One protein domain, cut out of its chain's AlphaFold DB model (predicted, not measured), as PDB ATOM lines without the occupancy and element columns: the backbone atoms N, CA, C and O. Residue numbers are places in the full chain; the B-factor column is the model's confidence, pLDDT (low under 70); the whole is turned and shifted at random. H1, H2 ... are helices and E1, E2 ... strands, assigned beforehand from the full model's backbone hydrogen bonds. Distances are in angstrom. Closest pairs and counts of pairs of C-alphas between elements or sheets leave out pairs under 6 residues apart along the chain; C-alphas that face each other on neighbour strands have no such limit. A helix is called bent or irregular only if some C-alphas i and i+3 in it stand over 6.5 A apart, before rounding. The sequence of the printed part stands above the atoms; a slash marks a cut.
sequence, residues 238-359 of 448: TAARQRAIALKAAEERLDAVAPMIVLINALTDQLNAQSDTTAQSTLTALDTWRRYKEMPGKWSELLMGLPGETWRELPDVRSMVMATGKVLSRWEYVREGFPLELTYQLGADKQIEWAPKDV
ATOM      1  N   THR A 238     123.219 134.083 119.448       85.62
ATOM      2  CA  THR A 238     123.372 134.656 118.103       85.62
ATOM      3  C   THR A 238     124.112 135.991 118.149       85.62
ATOM      4  O   THR A 238     125.106 136.158 117.442       85.62
ATOM      5  N   ALA A 239     123.687 136.908 119.027       80.75
ATOM      6  CA  ALA A 239     124.364 138.192 119.214       80.75
ATOM      7  C   ALA A 239     125.782 138.002 119.776       80.75
ATOM      8  O   ALA A 239     126.719 138.662 119.337       80.75
ATOM      9  N   ALA A 240     125.973 137.045 120.688       86.50
ATOM     10  CA  ALA A 240     127.287 136.731 121.238       86.50
ATOM     11  C   ALA A 240     128.257 136.153 120.195       86.50
ATOM     12  O   ALA A 240     129.437 136.490 120.215       86.50
ATOM     13  N   ARG A 241     127.777 135.327 119.255       86.62
ATOM     14  CA  ARG A 241     128.583 134.827 118.129       86.62
ATOM     15  C   ARG A 241     128.993 135.956 117.190       86.62
ATOM     16  O   ARG A 241     130.168 136.045 116.846       86.62
ATOM     17  N   GLN A 242     128.060 136.836 116.823       83.38
ATOM     18  CA  GLN A 242     128.364 138.027 116.018       83.38
ATOM     19  C   GLN A 242     129.411 138.905 116.711       83.38
ATOM     20  O   GLN A 242     130.434 139.243 116.112       83.38
ATOM     21  N   ARG A 243     129.238 139.148 118.016       85.50
ATOM     22  CA  ARG A 243     130.208 139.899 118.810       85.50
ATOM     23  C   ARG A 243     131.570 139.213 118.888       85.50
ATOM     24  O   ARG A 243     132.587 139.882 118.745       85.50
ATOM     25  N   ALA A 244     131.623 137.898 119.081       85.31
ATOM     26  CA  ALA A 244     132.883 137.157 119.113       85.31
ATOM     27  C   ALA A 244     133.658 137.286 117.786       85.31
ATOM     28  O   ALA A 244     134.874 137.484 117.805       85.31
ATOM     29  N   ILE A 245     132.959 137.262 116.643       84.94
ATOM     30  CA  ILE A 245     133.550 137.513 115.318       84.94
ATOM     31  C   ILE A 245     134.073 138.955 115.215       84.94
ATOM     32  O   ILE A 245     135.206 139.167 114.774       84.94
ATOM     33  N   ALA A 246     133.292 139.948 115.660       78.81
ATOM     34  CA  ALA A 246     133.706 141.354 115.673       78.81
ATOM     35  C   ALA A 246     134.960 141.579 116.539       78.81
ATOM     36  O   ALA A 246     135.871 142.308 116.144       78.81
ATOM     37  N   LEU A 247     135.060 140.861 117.662       78.75
ATOM     38  CA  LEU A 247     136.224 140.835 118.553       78.75
ATOM     39  C   LEU A 247     137.400 139.987 118.029       78.75
ATOM     40  O   LEU A 247     138.394 139.827 118.738       78.75
ATOM     41  N   LYS A 248     137.321 139.469 116.795       82.25
ATOM     42  CA  LYS A 248     138.361 138.655 116.139       82.25
ATOM     43  C   LYS A 248     138.698 137.359 116.890       82.25
ATOM     44  O   LYS A 248     139.850 136.922 116.884       82.25
ATOM     45  N   ALA A 249     137.712 136.730 117.530       85.50
ATOM     46  CA  ALA A 249     137.874 135.366 118.022       85.50
ATOM     47  C   ALA A 249     138.173 134.414 116.848       85.50
ATOM     48  O   ALA A 249     137.596 134.553 115.769       85.50
ATOM     49  N   ALA A 250     139.080 133.457 117.058       85.75
ATOM     50  CA  ALA A 250     139.371 132.427 116.062       85.75
ATOM     51  C   ALA A 250     138.112 131.588 115.787       85.75
ATOM     52  O   ALA A 250     137.352 131.311 116.718       85.75
ATOM     53  N   GLU A 251     137.897 131.194 114.531       85.50
ATOM     54  CA  GLU A 251     136.671 130.522 114.080       85.50
ATOM     55  C   GLU A 251     136.398 129.249 114.895       85.50
ATOM     56  O   GLU A 251     135.301 129.056 115.416       85.50
ATOM     57  N   GLU A 252     137.440 128.461 115.158       87.62
ATOM     58  CA  GLU A 252     137.387 127.239 115.960       87.62
ATOM     59  C   GLU A 252     137.148 127.473 117.464       87.62
ATOM     60  O   GLU A 252     137.004 126.527 118.239       87.62
ATOM     61  N   ARG A 253     137.142 128.732 117.913       88.31
ATOM     62  CA  ARG A 253     136.907 129.128 119.310       88.31
ATOM     63  C   ARG A 253     135.590 129.866 119.509       88.31
ATOM     64  O   ARG A 253     135.244 130.135 120.660       88.31
ATOM     65  N   LEU A 254     134.841 130.163 118.447       87.38
ATOM     66  CA  LEU A 254     133.571 130.891 118.539       87.38
ATOM     67  C   LEU A 254     132.573 130.202 119.474       87.38
ATOM     68  O   LEU A 254     131.931 130.871 120.283       87.38
ATOM     69  N   ASP A 255     132.520 128.871 119.442       87.44
ATOM     70  CA  ASP A 255     131.622 128.068 120.278       87.44
ATOM     71  C   ASP A 255     132.030 128.003 121.752       87.44
ATOM     72  O   ASP A 255     131.229 127.620 122.597       87.44
ATOM     73  N   ALA A 256     133.251 128.424 122.084       90.06
ATOM     74  CA  ALA A 256     133.700 128.584 123.463       90.06
ATOM     75  C   ALA A 256     133.531 130.031 123.959       90.06
ATOM     76  O   ALA A 256     133.222 130.254 125.127       90.06
ATOM     77  N   VAL A 257     133.718 131.019 123.077       91.12
ATOM     78  CA  VAL A 257     133.661 132.448 123.424       91.12
ATOM     79  C   VAL A 257     132.219 132.954 123.516       91.12
ATOM     80  O   VAL A 257     131.873 133.657 124.462       91.12
ATOM     81  N   ALA A 258     131.354 132.595 122.565       89.31
ATOM     82  CA  ALA A 258     129.991 133.124 122.513       89.31
ATOM     83  C   ALA A 258     129.119 132.715 123.720       89.31
ATOM     84  O   ALA A 258     128.474 133.593 124.296       89.31
ATOM     85  N   PRO A 259     129.109 131.449 124.182       90.56
ATOM     86  CA  PRO A 259     128.377 131.091 125.397       90.56
ATOM     87  C   PRO A 259     128.918 131.803 126.632       90.56
ATOM     88  O   PRO A 259     128.141 132.281 127.454       90.56
ATOM     89  N   MET A 260     130.243 131.952 126.733       93.94
ATOM     90  CA  MET A 260     130.866 132.656 127.849       93.94
ATOM     91  C   MET A 260     130.424 134.122 127.920       93.94
ATOM     92  O   MET A 260     130.107 134.601 129.004       93.94
ATOM     93  N   ILE A 261     130.331 134.821 126.783       91.75
ATOM     94  CA  ILE A 261     129.796 136.194 126.718       91.75
ATOM     95  C   ILE A 261     128.389 136.270 127.327       91.75
ATOM     96  O   ILE A 261     128.120 137.160 128.136       91.75
ATOM     97  N   VAL A 262     127.500 135.331 126.990       90.25
ATOM     98  CA  VAL A 262     126.133 135.296 127.541       90.25
ATOM     99  C   VAL A 262     126.154 135.033 129.048       90.25
ATOM    100  O   VAL A 262     125.461 135.718 129.797       90.25
ATOM    101  N   LEU A 263     126.975 134.083 129.507       91.69
ATOM    102  CA  LEU A 263     127.116 133.753 130.929       91.69
ATOM    103  C   LEU A 263     127.652 134.932 131.749       91.69
ATOM    104  O   LEU A 263     127.168 135.185 132.850       91.69
ATOM    105  N   ILE A 264     128.612 135.683 131.206       93.00
ATOM    106  CA  ILE A 264     129.131 136.896 131.842       93.00
ATOM    107  C   ILE A 264     127.998 137.912 132.042       93.00
ATOM    108  O   ILE A 264     127.824 138.407 133.151       93.00
ATOM    109  N   ASN A 265     127.198 138.188 131.006       89.81
ATOM    110  CA  ASN A 265     126.080 139.135 131.097       89.81
ATOM    111  C   ASN A 265     124.988 138.667 132.064       89.81
ATOM    112  O   ASN A 265     124.475 139.469 132.840       89.81
ATOM    113  N   ALA A 266     124.667 137.372 132.065       89.69
ATOM    114  CA  ALA A 266     123.700 136.804 132.999       89.69
ATOM    115  C   ALA A 266     124.155 136.964 134.460       89.69
ATOM    116  O   ALA A 266     123.358 137.354 135.315       89.69
ATOM    117  N   LEU A 267     125.441 136.722 134.742       89.25
ATOM    118  CA  LEU A 267     126.008 136.932 136.073       89.25
ATOM    119  C   LEU A 267     126.007 138.419 136.462       89.25
ATOM    120  O   LEU A 267     125.685 138.747 137.600       89.25
ATOM    121  N   THR A 268     126.315 139.320 135.526       86.69
ATOM    122  CA  THR A 268     126.243 140.774 135.745       86.69
ATOM    123  C   THR A 268     124.837 141.222 136.123       86.69
ATOM    124  O   THR A 268     124.666 141.894 137.139       86.69
ATOM    125  N   ASP A 269     123.829 140.818 135.345       87.25
ATOM    126  CA  ASP A 269     122.424 141.151 135.599       87.25
ATOM    127  C   ASP A 269     121.978 140.617 136.975       87.25
ATOM    128  O   ASP A 269     121.329 141.331 137.740       87.25
ATOM    129  N   GLN A 270     122.389 139.393 137.334       87.44
ATOM    130  CA  GLN A 270     122.106 138.799 138.641       87.44
ATOM    131  C   GLN A 270     122.728 139.598 139.798       87.44
ATOM    132  O   GLN A 270     122.039 139.883 140.778       87.44
ATOM    133  N   LEU A 271     124.010 139.959 139.707       84.56
ATOM    134  CA  LEU A 271     124.719 140.697 140.762       84.56
ATOM    135  C   LEU A 271     124.177 142.124 140.923       84.56
ATOM    136  O   LEU A 271     123.998 142.600 142.046       84.56
ATOM    137  N   ASN A 272     123.856 142.785 139.810       80.88
ATOM    138  CA  ASN A 272     123.245 144.113 139.823       80.88
ATOM    139  C   ASN A 272     121.836 144.090 140.435       80.88
ATOM    140  O   ASN A 272     121.473 145.023 141.144       80.88
ATOM    141  N   ALA A 273     121.057 143.023 140.223       81.81
ATOM    142  CA  ALA A 273     119.732 142.865 140.830       81.81
ATOM    143  C   ALA A 273     119.770 142.571 142.343       81.81
ATOM    144  O   ALA A 273     118.791 142.828 143.037       81.81
ATOM    145  N   GLN A 274     120.877 142.021 142.854       78.12
ATOM    146  CA  GLN A 274     121.070 141.695 144.275       78.12
ATOM    147  C   GLN A 274     121.631 142.861 145.105       78.12
ATOM    148  O   GLN A 274     121.674 142.771 146.329       78.12
ATOM    149  N   SER A 275     122.082 143.938 144.456       69.69
ATOM    150  CA  SER A 275     122.699 145.090 145.119       69.69
ATOM    151  C   SER A 275     121.623 146.107 145.530       69.69
ATOM    152  O   SER A 275     121.038 146.774 144.678       69.69
ATOM    153  N   ASP A 276     121.343 146.218 146.833       52.84
ATOM    154  CA  ASP A 276     120.342 147.144 147.380       52.84
ATOM    155  C   ASP A 276     120.686 148.628 147.113       52.84
ATOM    156  O   ASP A 276     121.836 149.064 147.099       52.84
ATOM    157  N   THR A 277     119.635 149.416 146.904       50.31
ATOM    158  CA  THR A 277     119.533 150.700 146.182       50.31
ATOM    159  C   THR A 277     120.174 151.941 146.829       50.31
ATOM    160  O   THR A 277     119.762 153.069 146.548       50.31
ATOM    161  N   THR A 278     121.217 151.813 147.647       47.94
ATOM    162  CA  THR A 278     121.837 152.972 148.316       47.94
ATOM    163  C   THR A 278     123.341 153.056 148.077       47.94
ATOM    164  O   THR A 278     124.140 152.606 148.886       47.94
ATOM    165  N   ALA A 279     123.680 153.746 146.985       47.91
ATOM    166  CA  ALA A 279     124.981 154.323 146.639       47.91
ATOM    167  C   ALA A 279     126.071 153.385 146.059       47.91
ATOM    168  O   ALA A 279     126.733 152.636 146.762       47.91
ATOM    169  N   GLN A 280     126.342 153.642 144.768       49.44
ATOM    170  CA  GLN A 280     127.633 153.555 144.062       49.44
ATOM    171  C   GLN A 280     127.996 152.231 143.347       49.44
ATOM    172  O   GLN A 280     128.611 151.327 143.896       49.44
ATOM    173  N   SER A 281     127.742 152.252 142.029       54.28
ATOM    174  CA  SER A 281     128.281 151.413 140.937       54.28
ATOM    175  C   SER A 281     127.507 150.140 140.556       54.28
ATOM    176  O   SER A 281     127.570 149.111 141.213       54.28
ATOM    177  N   THR A 282     126.805 150.208 139.420       68.62
ATOM    178  CA  THR A 282     126.369 149.039 138.643       68.62
ATOM    179  C   THR A 282     127.584 148.392 137.980       68.62
ATOM    180  O   THR A 282     128.373 149.093 137.340       68.62
ATOM    181  N   LEU A 283     127.726 147.072 138.098       74.19
ATOM    182  CA  LEU A 283     128.770 146.313 137.410       74.19
ATOM    183  C   LEU A 283     128.515 146.292 135.907       74.19
ATOM    184  O   LEU A 283     127.379 146.103 135.469       74.19
ATOM    185  N   THR A 284     129.586 146.437 135.130       78.38
ATOM    186  CA  THR A 284     129.581 146.146 133.692       78.38
ATOM    187  C   THR A 284     129.955 144.678 133.452       78.38
ATOM    188  O   THR A 284     130.581 144.040 134.304       78.38
ATOM    189  N   ALA A 285     129.598 144.120 132.297       85.62
ATOM    190  CA  ALA A 285     129.928 142.745 131.925       85.62
ATOM    191  C   ALA A 285     131.437 142.443 131.971       85.62
ATOM    192  O   ALA A 285     131.855 141.418 132.513       85.62
ATOM    193  N   LEU A 286     132.284 143.350 131.495       82.69
ATOM    194  CA  LEU A 286     133.733 143.206 131.549       82.69
ATOM    195  C   LEU A 286     134.268 143.267 132.989       82.69
ATOM    196  O   LEU A 286     135.236 142.571 133.301       82.69
ATOM    197  N   ASP A 287     133.638 144.034 133.885       79.06
ATOM    198  CA  ASP A 287     134.010 144.031 135.306       79.06
ATOM    199  C   ASP A 287     133.677 142.686 135.953       79.06
ATOM    200  O   ASP A 287     134.522 142.111 136.642       79.06
ATOM    201  N   THR A 288     132.493 142.138 135.671       84.75
ATOM    202  CA  THR A 288     132.100 140.793 136.109       84.75
ATOM    203  C   THR A 288     133.089 139.743 135.607       84.75
ATOM    204  O   THR A 288     133.595 138.937 136.389       84.75
ATOM    205  N   TRP A 289     133.443 139.775 134.320       89.06
ATOM    206  CA  TRP A 289     134.451 138.875 133.763       89.06
ATOM    207  C   TRP A 289     135.789 138.982 134.505       89.06
ATOM    208  O   TRP A 289     136.313 137.974 134.976       89.06
ATOM    209  N   ARG A 290     136.323 140.196 134.683       83.25
ATOM    210  CA  ARG A 290     137.599 140.422 135.380       83.25
ATOM    211  C   ARG A 290     137.587 139.907 136.823       83.25
ATOM    212  O   ARG A 290     138.600 139.364 137.254       83.25
ATOM    213  N   ARG A 291     136.472 140.065 137.550       80.25
ATOM    214  CA  ARG A 291     136.324 139.609 138.948       80.25
ATOM    215  C   ARG A 291     136.245 138.091 139.073       80.25
ATOM    216  O   ARG A 291     136.823 137.528 139.996       80.25
ATOM    217  N   TYR A 292     135.541 137.428 138.155       86.88
ATOM    218  CA  TYR A 292     135.185 136.014 138.311       86.88
ATOM    219  C   TYR A 292     135.909 135.061 137.348       86.88
ATOM    220  O   TYR A 292     135.764 133.850 137.499       86.88
ATOM    221  N   LYS A 293     136.719 135.533 136.386       87.00
ATOM    222  CA  LYS A 293     137.401 134.661 135.399       87.00
ATOM    223  C   LYS A 293     138.247 133.542 136.024       87.00
ATOM    224  O   LYS A 293     138.353 132.472 135.437       87.00
ATOM    225  N   GLU A 294     138.799 133.754 137.221       83.62
ATOM    226  CA  GLU A 294     139.601 132.753 137.947       83.62
ATOM    227  C   GLU A 294     138.781 131.894 138.930       83.62
ATOM    228  O   GLU A 294     139.339 131.063 139.640       83.62
ATOM    229  N   MET A 295     137.451 132.050 138.959       85.88
ATOM    230  CA  MET A 295     136.536 131.326 139.851       85.88
ATOM    231  C   MET A 295     135.702 130.281 139.081       85.88
ATOM    232  O   MET A 295     134.514 130.495 138.827       85.88
ATOM    233  N   PRO A 296     136.268 129.113 138.714       79.56
ATOM    234  CA  PRO A 296     135.583 128.102 137.899       79.56
ATOM    235  C   PRO A 296     134.298 127.556 138.538       79.56
ATOM    236  O   PRO A 296     133.368 127.189 137.818       79.56
ATOM    237  N   GLY A 297     134.218 127.536 139.874       82.56
ATOM    238  CA  GLY A 297     133.013 127.128 140.600       82.56
ATOM    239  C   GLY A 297     131.809 128.014 140.277       82.56
ATOM    240  O   GLY A 297     130.730 127.497 140.007       82.56
ATOM    241  N   LYS A 298     132.016 129.333 140.168       84.75
ATOM    242  CA  LYS A 298     130.942 130.295 139.894       84.75
ATOM    243  C   LYS A 298     130.333 130.106 138.505       84.75
ATOM    244  O   LYS A 298     129.118 130.154 138.339       84.75
ATOM    245  N   TRP A 299     131.176 129.833 137.512       88.00
ATOM    246  CA  TRP A 299     130.734 129.539 136.148       88.00
ATOM    247  C   TRP A 299     130.038 128.182 136.047       88.00
ATOM    248  O   TRP A 299     129.053 128.046 135.326       88.00
ATOM    249  N   SER A 300     130.519 127.192 136.803       85.31
ATOM    250  CA  SER A 300     129.910 125.859 136.854       85.31
ATOM    251  C   SER A 300     128.510 125.902 137.477       85.31
ATOM    252  O   SER A 300     127.590 125.290 136.945       85.31
ATOM    253  N   GLU A 301     128.324 126.669 138.555       85.06
ATOM    254  CA  GLU A 301     127.011 126.916 139.170       85.06
ATOM    255  C   GLU A 301     126.024 127.542 138.179       85.06
ATOM    256  O   GLU A 301     124.890 127.078 138.058       85.06
ATOM    257  N   LEU A 302     126.466 128.558 137.432       86.00
ATOM    258  CA  LEU A 302     125.623 129.241 136.454       86.00
ATOM    259  C   LEU A 302     125.217 128.315 135.294       86.00
ATOM    260  O   LEU A 302     124.065 128.336 134.866       86.00
ATOM    261  N   LEU A 303     126.135 127.463 134.822       84.06
ATOM    262  CA  LEU A 303     125.855 126.461 133.788       84.06
ATOM    263  C   LEU A 303     124.829 125.420 134.235       84.06
ATOM    264  O   LEU A 303     123.938 125.072 133.463       84.06
ATOM    265  N   MET A 304     124.933 124.936 135.475       81.88
ATOM    266  CA  MET A 304     123.968 123.981 136.030       81.88
ATOM    267  C   MET A 304     122.561 124.579 136.175       81.88
ATOM    268  O   MET A 304     121.588 123.831 136.239       81.88
ATOM    269  N   GLY A 305     122.445 125.910 136.205       79.25
ATOM    270  CA  GLY A 305     121.172 126.631 136.211       79.25
ATOM    271  C   GLY A 305     120.502 126.779 134.839       79.25
ATOM    272  O   GLY A 305     119.395 127.312 134.771       79.25
ATOM    273  N   LEU A 306     121.138 126.338 133.744       80.88
ATOM    274  CA  LEU A 306     120.550 126.424 132.404       80.88
ATOM    275  C   LEU A 306     119.401 125.410 132.220       80.88
ATOM    276  O   LEU A 306     119.484 124.289 132.726       80.88
ATOM    277  N   PRO A 307     118.336 125.751 131.465       78.50
ATOM    278  CA  PRO A 307     117.231 124.830 131.215       78.50
ATOM    279  C   PRO A 307     117.680 123.566 130.464       78.50
ATOM    280  O   PRO A 307     118.389 123.658 129.462       78.50
ATOM    281  N   GLY A 308     117.199 122.395 130.891       68.69
ATOM    282  CA  GLY A 308     117.402 121.118 130.191       68.69
ATOM    283  C   GLY A 308     118.846 120.591 130.206       68.69
ATOM    284  O   GLY A 308     119.650 120.948 131.063       68.69
ATOM    285  N   GLU A 309     119.185 119.720 129.249       64.75
ATOM    286  CA  GLU A 309     120.554 119.193 129.075       64.75
ATOM    287  C   GLU A 309     121.476 120.132 128.271       64.75
ATOM    288  O   GLU A 309     122.606 119.768 127.961       64.75
ATOM    289  N   THR A 310     121.033 121.355 127.966       70.19
ATOM    290  CA  THR A 310     121.729 122.321 127.094       70.19
ATOM    291  C   THR A 310     123.157 122.641 127.551       70.19
ATOM    292  O   THR A 310     124.027 122.930 126.739       70.19
ATOM    293  N   TRP A 311     123.437 122.541 128.854       66.81
ATOM    294  CA  TRP A 311     124.781 122.731 129.408       66.81
ATOM    295  C   TRP A 311     125.772 121.620 129.016       66.81
ATOM    296  O   TRP A 311     126.975 121.869 129.025       66.81
ATOM    297  N   ARG A 312     125.298 120.414 128.659       70.62
ATOM    298  CA  ARG A 312     126.144 119.290 128.208       70.62
ATOM    299  C   ARG A 312     126.654 119.464 126.782       70.62
ATOM    300  O   ARG A 312     127.635 118.828 126.411       70.62
ATOM    301  N   GLU A 313     125.984 120.298 125.993       79.50
ATOM    302  CA  GLU A 313     126.375 120.617 124.618       79.50
ATOM    303  C   GLU A 313     127.403 121.757 124.554       79.50
ATOM    304  O   GLU A 313     127.998 122.002 123.504       79.50
ATOM    305  N   LEU A 314     127.635 122.450 125.675       84.00
ATOM    306  CA  LEU A 314     128.622 123.519 125.769       84.00
ATOM    307  C   LEU A 314     130.029 122.959 126.043       84.00
ATOM    308  O   LEU A 314     130.170 121.938 126.721       84.00
ATOM    309  N   PRO A 315     131.093 123.632 125.561       85.12
ATOM    310  CA  PRO A 315     132.462 123.271 125.913       85.12
ATOM    311  C   PRO A 315     132.700 123.336 127.425       85.12
ATOM    312  O   PRO A 315     131.997 124.029 128.160       85.12
ATOM    313  N   ASP A 316     133.746 122.661 127.898       88.31
ATOM    314  CA  ASP A 316     134.100 122.709 129.312       88.31
ATOM    315  C   ASP A 316     134.438 124.145 129.771       88.31
ATOM    316  O   ASP A 316     135.015 124.947 129.026       88.31
ATOM    317  N   VAL A 317     134.105 124.463 131.029       87.75
ATOM    318  CA  VAL A 317     134.296 125.800 131.629       87.75
ATOM    319  C   VAL A 317     135.724 126.302 131.452       87.75
ATOM    320  O   VAL A 317     135.937 127.474 131.150       87.75
ATOM    321  N   ARG A 318     136.724 125.427 131.607       88.38
ATOM    322  CA  ARG A 318     138.131 125.819 131.511       88.38
ATOM    323  C   ARG A 318     138.481 126.239 130.084       88.38
ATOM    324  O   ARG A 318     139.145 127.261 129.905       88.38
ATOM    325  N   SER A 319     138.021 125.505 129.075       88.12
ATOM    326  CA  SER A 319     138.184 125.871 127.665       88.12
ATOM    327  C   SER A 319     137.478 127.180 127.319       88.12
ATOM    328  O   SER A 319     138.080 128.022 126.648       88.12
ATOM    329  N   MET A 320     136.251 127.388 127.812       91.19
ATOM    330  CA  MET A 320     135.509 128.641 127.616       91.19
ATOM    331  C   MET A 320     136.231 129.838 128.238       91.19
ATOM    332  O   MET A 320     136.446 130.846 127.560       91.19
ATOM    333  N   VAL A 321     136.693 129.709 129.484       91.31
ATOM    334  CA  VAL A 321     137.448 130.756 130.187       91.31
ATOM    335  C   VAL A 321     138.762 131.067 129.463       91.31
ATOM    336  O   VAL A 321     139.071 132.232 129.221       91.31
ATOM    337  N   MET A 322     139.528 130.053 129.050       90.50
ATOM    338  CA  MET A 322     140.796 130.276 128.340       90.50
ATOM    339  C   MET A 322     140.604 130.952 126.979       90.50
ATOM    340  O   MET A 322     141.357 131.863 126.632       90.50
ATOM    341  N   ALA A 323     139.623 130.503 126.188       90.75
ATOM    342  CA  ALA A 323     139.337 131.089 124.881       90.75
ATOM    343  C   ALA A 323     138.869 132.544 125.020       90.75
ATOM    344  O   ALA A 323     139.378 133.428 124.331       90.75
ATOM    345  N   THR A 324     137.970 132.798 125.969       90.88
ATOM    346  CA  THR A 324     137.420 134.131 126.236       90.88
ATOM    347  C   THR A 324     138.479 135.076 126.795       90.88
ATOM    348  O   THR A 324     138.585 136.206 126.333       90.88
ATOM    349  N   GLY A 325     139.357 134.605 127.687       88.50
ATOM    350  CA  GLY A 325     140.468 135.402 128.211       88.50
ATOM    351  C   GLY A 325     141.459 135.845 127.137       88.50
ATOM    352  O   GLY A 325     141.936 136.976 127.174       88.50
ATOM    353  N   LYS A 326     141.722 135.023 126.114       87.00
ATOM    354  CA  LYS A 326     142.556 135.452 124.975       87.00
ATOM    355  C   LYS A 326     141.932 136.612 124.195       87.00
ATOM    356  O   LYS A 326     142.667 137.486 123.744       87.00
ATOM    357  N   VAL A 327     140.608 136.628 124.059       84.06
ATOM    358  CA  VAL A 327     139.868 137.690 123.359       84.06
ATOM    359  C   VAL A 327     139.763 138.948 124.228       84.06
ATOM    360  O   VAL A 327     140.076 140.044 123.768       84.06
ATOM    361  N   LEU A 328     139.371 138.793 125.496       83.06
ATOM    362  CA  LEU A 328     139.075 139.908 126.399       83.06
ATOM    363  C   LEU A 328     140.310 140.513 127.079       83.06
ATOM    364  O   LEU A 328     140.266 141.684 127.433       83.06
ATOM    365  N   SER A 329     141.436 139.799 127.188       77.88
ATOM    366  CA  SER A 329     142.666 140.312 127.832       77.88
ATOM    367  C   SER A 329     143.150 141.657 127.281       77.88
ATOM    368  O   SER A 329     143.646 142.490 128.037       77.88
ATOM    369  N   ARG A 330     142.949 141.906 125.980       69.75
ATOM    370  CA  ARG A 330     143.272 143.185 125.321       69.75
ATOM    371  C   ARG A 330     142.431 144.353 125.848       69.75
ATOM    372  O   ARG A 330     142.891 145.487 125.847       69.75
ATOM    373  N   TRP A 331     141.227 144.057 126.325       69.94
ATOM    374  CA  TRP A 331     140.262 145.008 126.871       69.94
ATOM    375  C   TRP A 331     140.425 145.202 128.382       69.94
ATOM    376  O   TRP A 331     140.134 146.269 128.910       69.94
ATOM    377  N   GLU A 332     140.943 144.197 129.086       68.75
ATOM    378  CA  GLU A 332     141.144 144.243 130.539       68.75
ATOM    379  C   GLU A 332     142.302 145.150 130.981       68.75
ATOM    380  O   GLU A 332     142.232 145.736 132.061       68.75
ATOM    381  N   TYR A 333     143.363 145.254 130.170       55.78
ATOM    382  CA  TYR A 333     144.632 145.915 130.523       55.78
ATOM    383  C   TYR A 333     144.504 147.424 130.809       55.78
ATOM    384  O   TYR A 333     145.360 148.003 131.469       55.78
ATOM    385  N   VAL A 334     143.438 148.068 130.329       51.88
ATOM    386  CA  VAL A 334     143.290 149.537 130.348       51.88
ATOM    387  C   VAL A 334     142.374 150.032 131.474       51.88
ATOM    388  O   VAL A 334     142.342 151.225 131.769       51.88
ATOM    389  N   ARG A 335     141.639 149.138 132.144       57.19
ATOM    390  CA  ARG A 335     140.835 149.505 133.315       57.19
ATOM    391  C   ARG A 335     141.719 149.436 134.556       57.19
ATOM    392  O   ARG A 335     142.213 148.352 134.878       57.19
ATOM    393  N   GLU A 336     141.895 150.565 135.254       51.41
ATOM    394  CA  GLU A 336     142.546 150.594 136.575       51.41
ATOM    395  C   GLU A 336     141.985 149.441 137.434       51.41
ATOM    396  O   GLU A 336     140.809 149.066 137.319       51.41
ATOM    397  N   GLY A 337     142.868 148.756 138.167       51.78
ATOM    398  CA  GLY A 337     142.500 147.576 138.953       51.78
ATOM    399  C   GLY A 337     141.353 147.883 139.914       51.78
ATOM    400  O   GLY A 337     141.135 149.038 140.257       51.78
ATOM    401  N   PHE A 338     140.617 146.856 140.349       55.34
ATOM    402  CA  PHE A 338     139.620 147.021 141.407       55.34
ATOM    403  C   PHE A 338     140.325 147.580 142.646       55.34
ATOM    404  O   PHE A 338     141.159 146.863 143.208       55.34
ATOM    405  N   PRO A 339     140.064 148.830 143.070       55.38
ATOM    406  CA  PRO A 339     140.596 149.263 144.342       55.38
ATOM    407  C   PRO A 339     139.911 148.405 145.408       55.38
ATOM    408  O   PRO A 339     138.691 148.405 145.541       55.38
ATOM    409  N   LEU A 340     140.694 147.603 146.120       57.34
ATOM    410  CA  LEU A 340     140.251 146.977 147.356       57.34
ATOM    411  C   LEU A 340     140.639 147.921 148.485       57.34
ATOM    412  O   LEU A 340     141.789 148.356 148.568       57.34
ATOM    413  N   GLU A 341     139.693 148.228 149.365       55.72
ATOM    414  CA  GLU A 341     140.017 148.862 150.630       55.72
ATOM    415  C   GLU A 341     140.430 147.734 151.570       55.72
ATOM    416  O   GLU A 341     139.617 146.913 151.998       55.72
ATOM    417  N   LEU A 342     141.734 147.640 151.825       65.69
ATOM    418  CA  LEU A 342     142.283 146.653 152.738       65.69
ATOM    419  C   LEU A 342     142.273 147.252 154.145       65.69
ATOM    420  O   LEU A 342     143.140 148.051 154.499       65.69
ATOM    421  N   THR A 343     141.283 146.878 154.949       73.12
ATOM    422  CA  THR A 343     141.296 147.198 156.381       73.12
ATOM    423  C   THR A 343     141.911 146.040 157.154       73.12
ATOM    424  O   THR A 343     141.837 144.888 156.722       73.12
ATOM    425  N   TYR A 344     142.554 146.330 158.281       77.69
ATOM    426  CA  TYR A 344     143.068 145.294 159.168       77.69
ATOM    427  C   TYR A 344     142.641 145.555 160.604       77.69
ATOM    428  O   TYR A 344     142.534 146.703 161.040       77.69
ATOM    429  N   GLN A 345     142.404 144.477 161.341       78.50
ATOM    430  CA  GLN A 345     142.197 144.507 162.783       78.50
ATOM    431  C   GLN A 345     143.122 143.487 163.439       78.50
ATOM    432  O   GLN A 345     143.544 142.516 162.813       78.50
ATOM    433  N   LEU A 346     143.488 143.733 164.695       72.44
ATOM    434  CA  LEU A 346     144.267 142.774 165.465       72.44
ATOM    435  C   LEU A 346     143.294 141.826 166.176       72.44
ATOM    436  O   LEU A 346     142.517 142.277 167.020       72.44
ATOM    437  N   GLY A 347     143.344 140.541 165.835       74.69
ATOM    438  CA  GLY A 347     142.567 139.494 166.489       74.69
ATOM    439  C   GLY A 347     142.947 139.333 167.965       74.69
ATOM    440  O   GLY A 347     143.982 139.823 168.433       74.69
ATOM    441  N   ALA A 348     142.116 138.623 168.731       73.00
ATOM    442  CA  ALA A 348     142.337 138.389 170.165       73.00
ATOM    443  C   ALA A 348     143.650 137.633 170.473       73.00
ATOM    444  O   ALA A 348     144.180 137.710 171.581       73.00
ATOM    445  N   ASP A 349     144.194 136.932 169.481       86.62
ATOM    446  CA  ASP A 349     145.463 136.203 169.496       86.62
ATOM    447  C   ASP A 349     146.667 137.041 169.013       86.62
ATOM    448  O   ASP A 349     147.781 136.525 168.903       86.62
ATOM    449  N   LYS A 350     146.463 138.344 168.768       77.38
ATOM    450  CA  LYS A 350     147.434 139.294 168.199       77.38
ATOM    451  C   LYS A 350     147.828 139.016 166.742       77.38
ATOM    452  O   LYS A 350     148.820 139.585 166.281       77.38
ATOM    453  N   GLN A 351     147.082 138.188 166.012       79.75
ATOM    454  CA  GLN A 351     147.254 138.056 164.565       79.75
ATOM    455  C   GLN A 351     146.574 139.216 163.832       79.75
ATOM    456  O   GLN A 351     145.595 139.788 164.307       79.75
ATOM    457  N   ILE A 352     147.122 139.597 162.677       81.06
ATOM    458  CA  ILE A 352     146.511 140.607 161.807       81.06
ATOM    459  C   ILE A 352     145.440 139.908 160.971       81.06
ATOM    460  O   ILE A 352     145.761 139.083 160.117       81.06
ATOM    461  N   GLU A 353     144.181 140.262 161.194       81.38
ATOM    462  CA  GLU A 353     143.066 139.845 160.354       81.38
ATOM    463  C   GLU A 353     142.813 140.920 159.297       81.38
ATOM    464  O   GLU A 353     142.507 142.073 159.610       81.38
ATOM    465  N   TRP A 354     142.974 140.544 158.029       79.38
ATOM    466  CA  TRP A 354     142.681 141.409 156.892       79.38
ATOM    467  C   TRP A 354     141.207 141.282 156.519       79.38
ATOM    468  O   TRP A 354     140.724 140.186 156.240       79.38
ATOM    469  N   ALA A 355     140.507 142.409 156.464       76.00
ATOM    470  CA  ALA A 355     139.141 142.507 155.978       76.00
ATOM    471  C   ALA A 355     139.154 143.293 154.656       76.00
ATOM    472  O   ALA A 355     139.135 144.532 154.675       76.00
ATOM    473  N   PRO A 356     139.248 142.601 153.501       71.31
ATOM    474  CA  PRO A 356     139.110 143.255 152.211       71.31
ATOM    475  C   PRO A 356     137.665 143.722 152.054       71.31
ATOM    476  O   PRO A 356     136.724 142.944 152.222       71.31
ATOM    477  N   LYS A 357     137.489 144.996 151.726       68.06
ATOM    478  CA  LYS A 357     136.201 145.551 151.334       68.06
ATOM    479  C   LYS A 357     136.277 145.973 149.876       68.06
ATOM    480  O   LYS A 357     137.199 146.685 149.473       68.06
ATOM    481  N   ASP A 358     135.291 145.542 149.100       58.16
ATOM    482  CA  ASP A 358     135.118 146.017 147.734       58.16
ATOM    483  C   ASP A 358     134.865 147.527 147.772       58.16
ATOM    484  O   ASP A 358     133.870 147.989 148.340       58.16
ATOM    485  N   VAL A 359     135.769 148.310 147.183       57.66
ATOM    486  CA  VAL A 359     135.461 149.706 146.872       57.66
ATOM    487  C   VAL A 359     134.603 149.682 145.622       57.66
ATOM    488  O   VAL A 359     134.878 148.934 144.678       57.66
TER     489      VAL A 359
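This is residues 238 to 359 of the 448 residues of an uncharacterized protein of Mycobacteroides abscessus (UniProt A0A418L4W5). A loose cluster of crossed helices is built round the long helix H2, with H1, H3, H4 and H6 packing on it at steep or nearly right angles; the thin two-strand hairpin E1-E2 reaches away from this body and makes the length. The printed part has 122 residues, mostly helix in class, with six named helices followed by two antiparallel strands. It is loose, with a radius of gyration of the C-alphas of 17.4 A, and elongated, spanning 55 by 35 by 30 A.

H1, residues 238 to 246, begins at C-alpha 238 (123.372, 134.656, 118.103). H2, residues 251 to 274, is 35.8 A long and irregular: C-alphas 252 and 255 are 7.3 A apart. H3 is residues 285 to 292, H4 296 to 304 and H5 310 to 313. H6, residues 317 to 332, is 19.7 A long, with a kink of 47 degrees near residue 326; it is only just irregular, C-alphas 327 and 330 being 6.8 A apart. E1, residues 340 to 346, is 19.0 A long; E2, residues 352 to 358, is 18.9 A long and ends at C-alpha 358 (135.118, 146.017, 147.734).

H2 is the hub. Its residues 251 to 262 alone touch H1, closest at the C-alphas of Ala 240 and Ala 258, 4.7 A. Residues 253 to 261 alone touch H6, about perpendicular at 80 degrees, closest at Ala 256 and Met 320, C-alphas 4.5 A apart. Residues 264 to 268 alone touch H3, closest C-alphas Asn 265 and Ala 285, 5.3 A; residues 263 to 267 alone touch H4, closest C-alphas Leu 263 and Leu 302, 7.3 A. H5 is close to H4 but not clearly touching, with the closest C-alphas, Leu 303 and Trp 311, 5.9 A apart. In the hairpin E1 and E2, N 345 and O 353 are 3.0 A apart, within hydrogen-bond range. Every O i to N i+4 pair is within range in H1, H3 and H4; H2 has 16 of 20, H6 10 of 12, and H5 is too short for one.

The farthest C-alphas, Glu 251 and Ala 348, are 56.9 A apart. The printed part has no cut, and no link is long. The model's mean pLDDT over the printed part is 78.4; residues 275 to 282 and 330 to 342 are among those under 70.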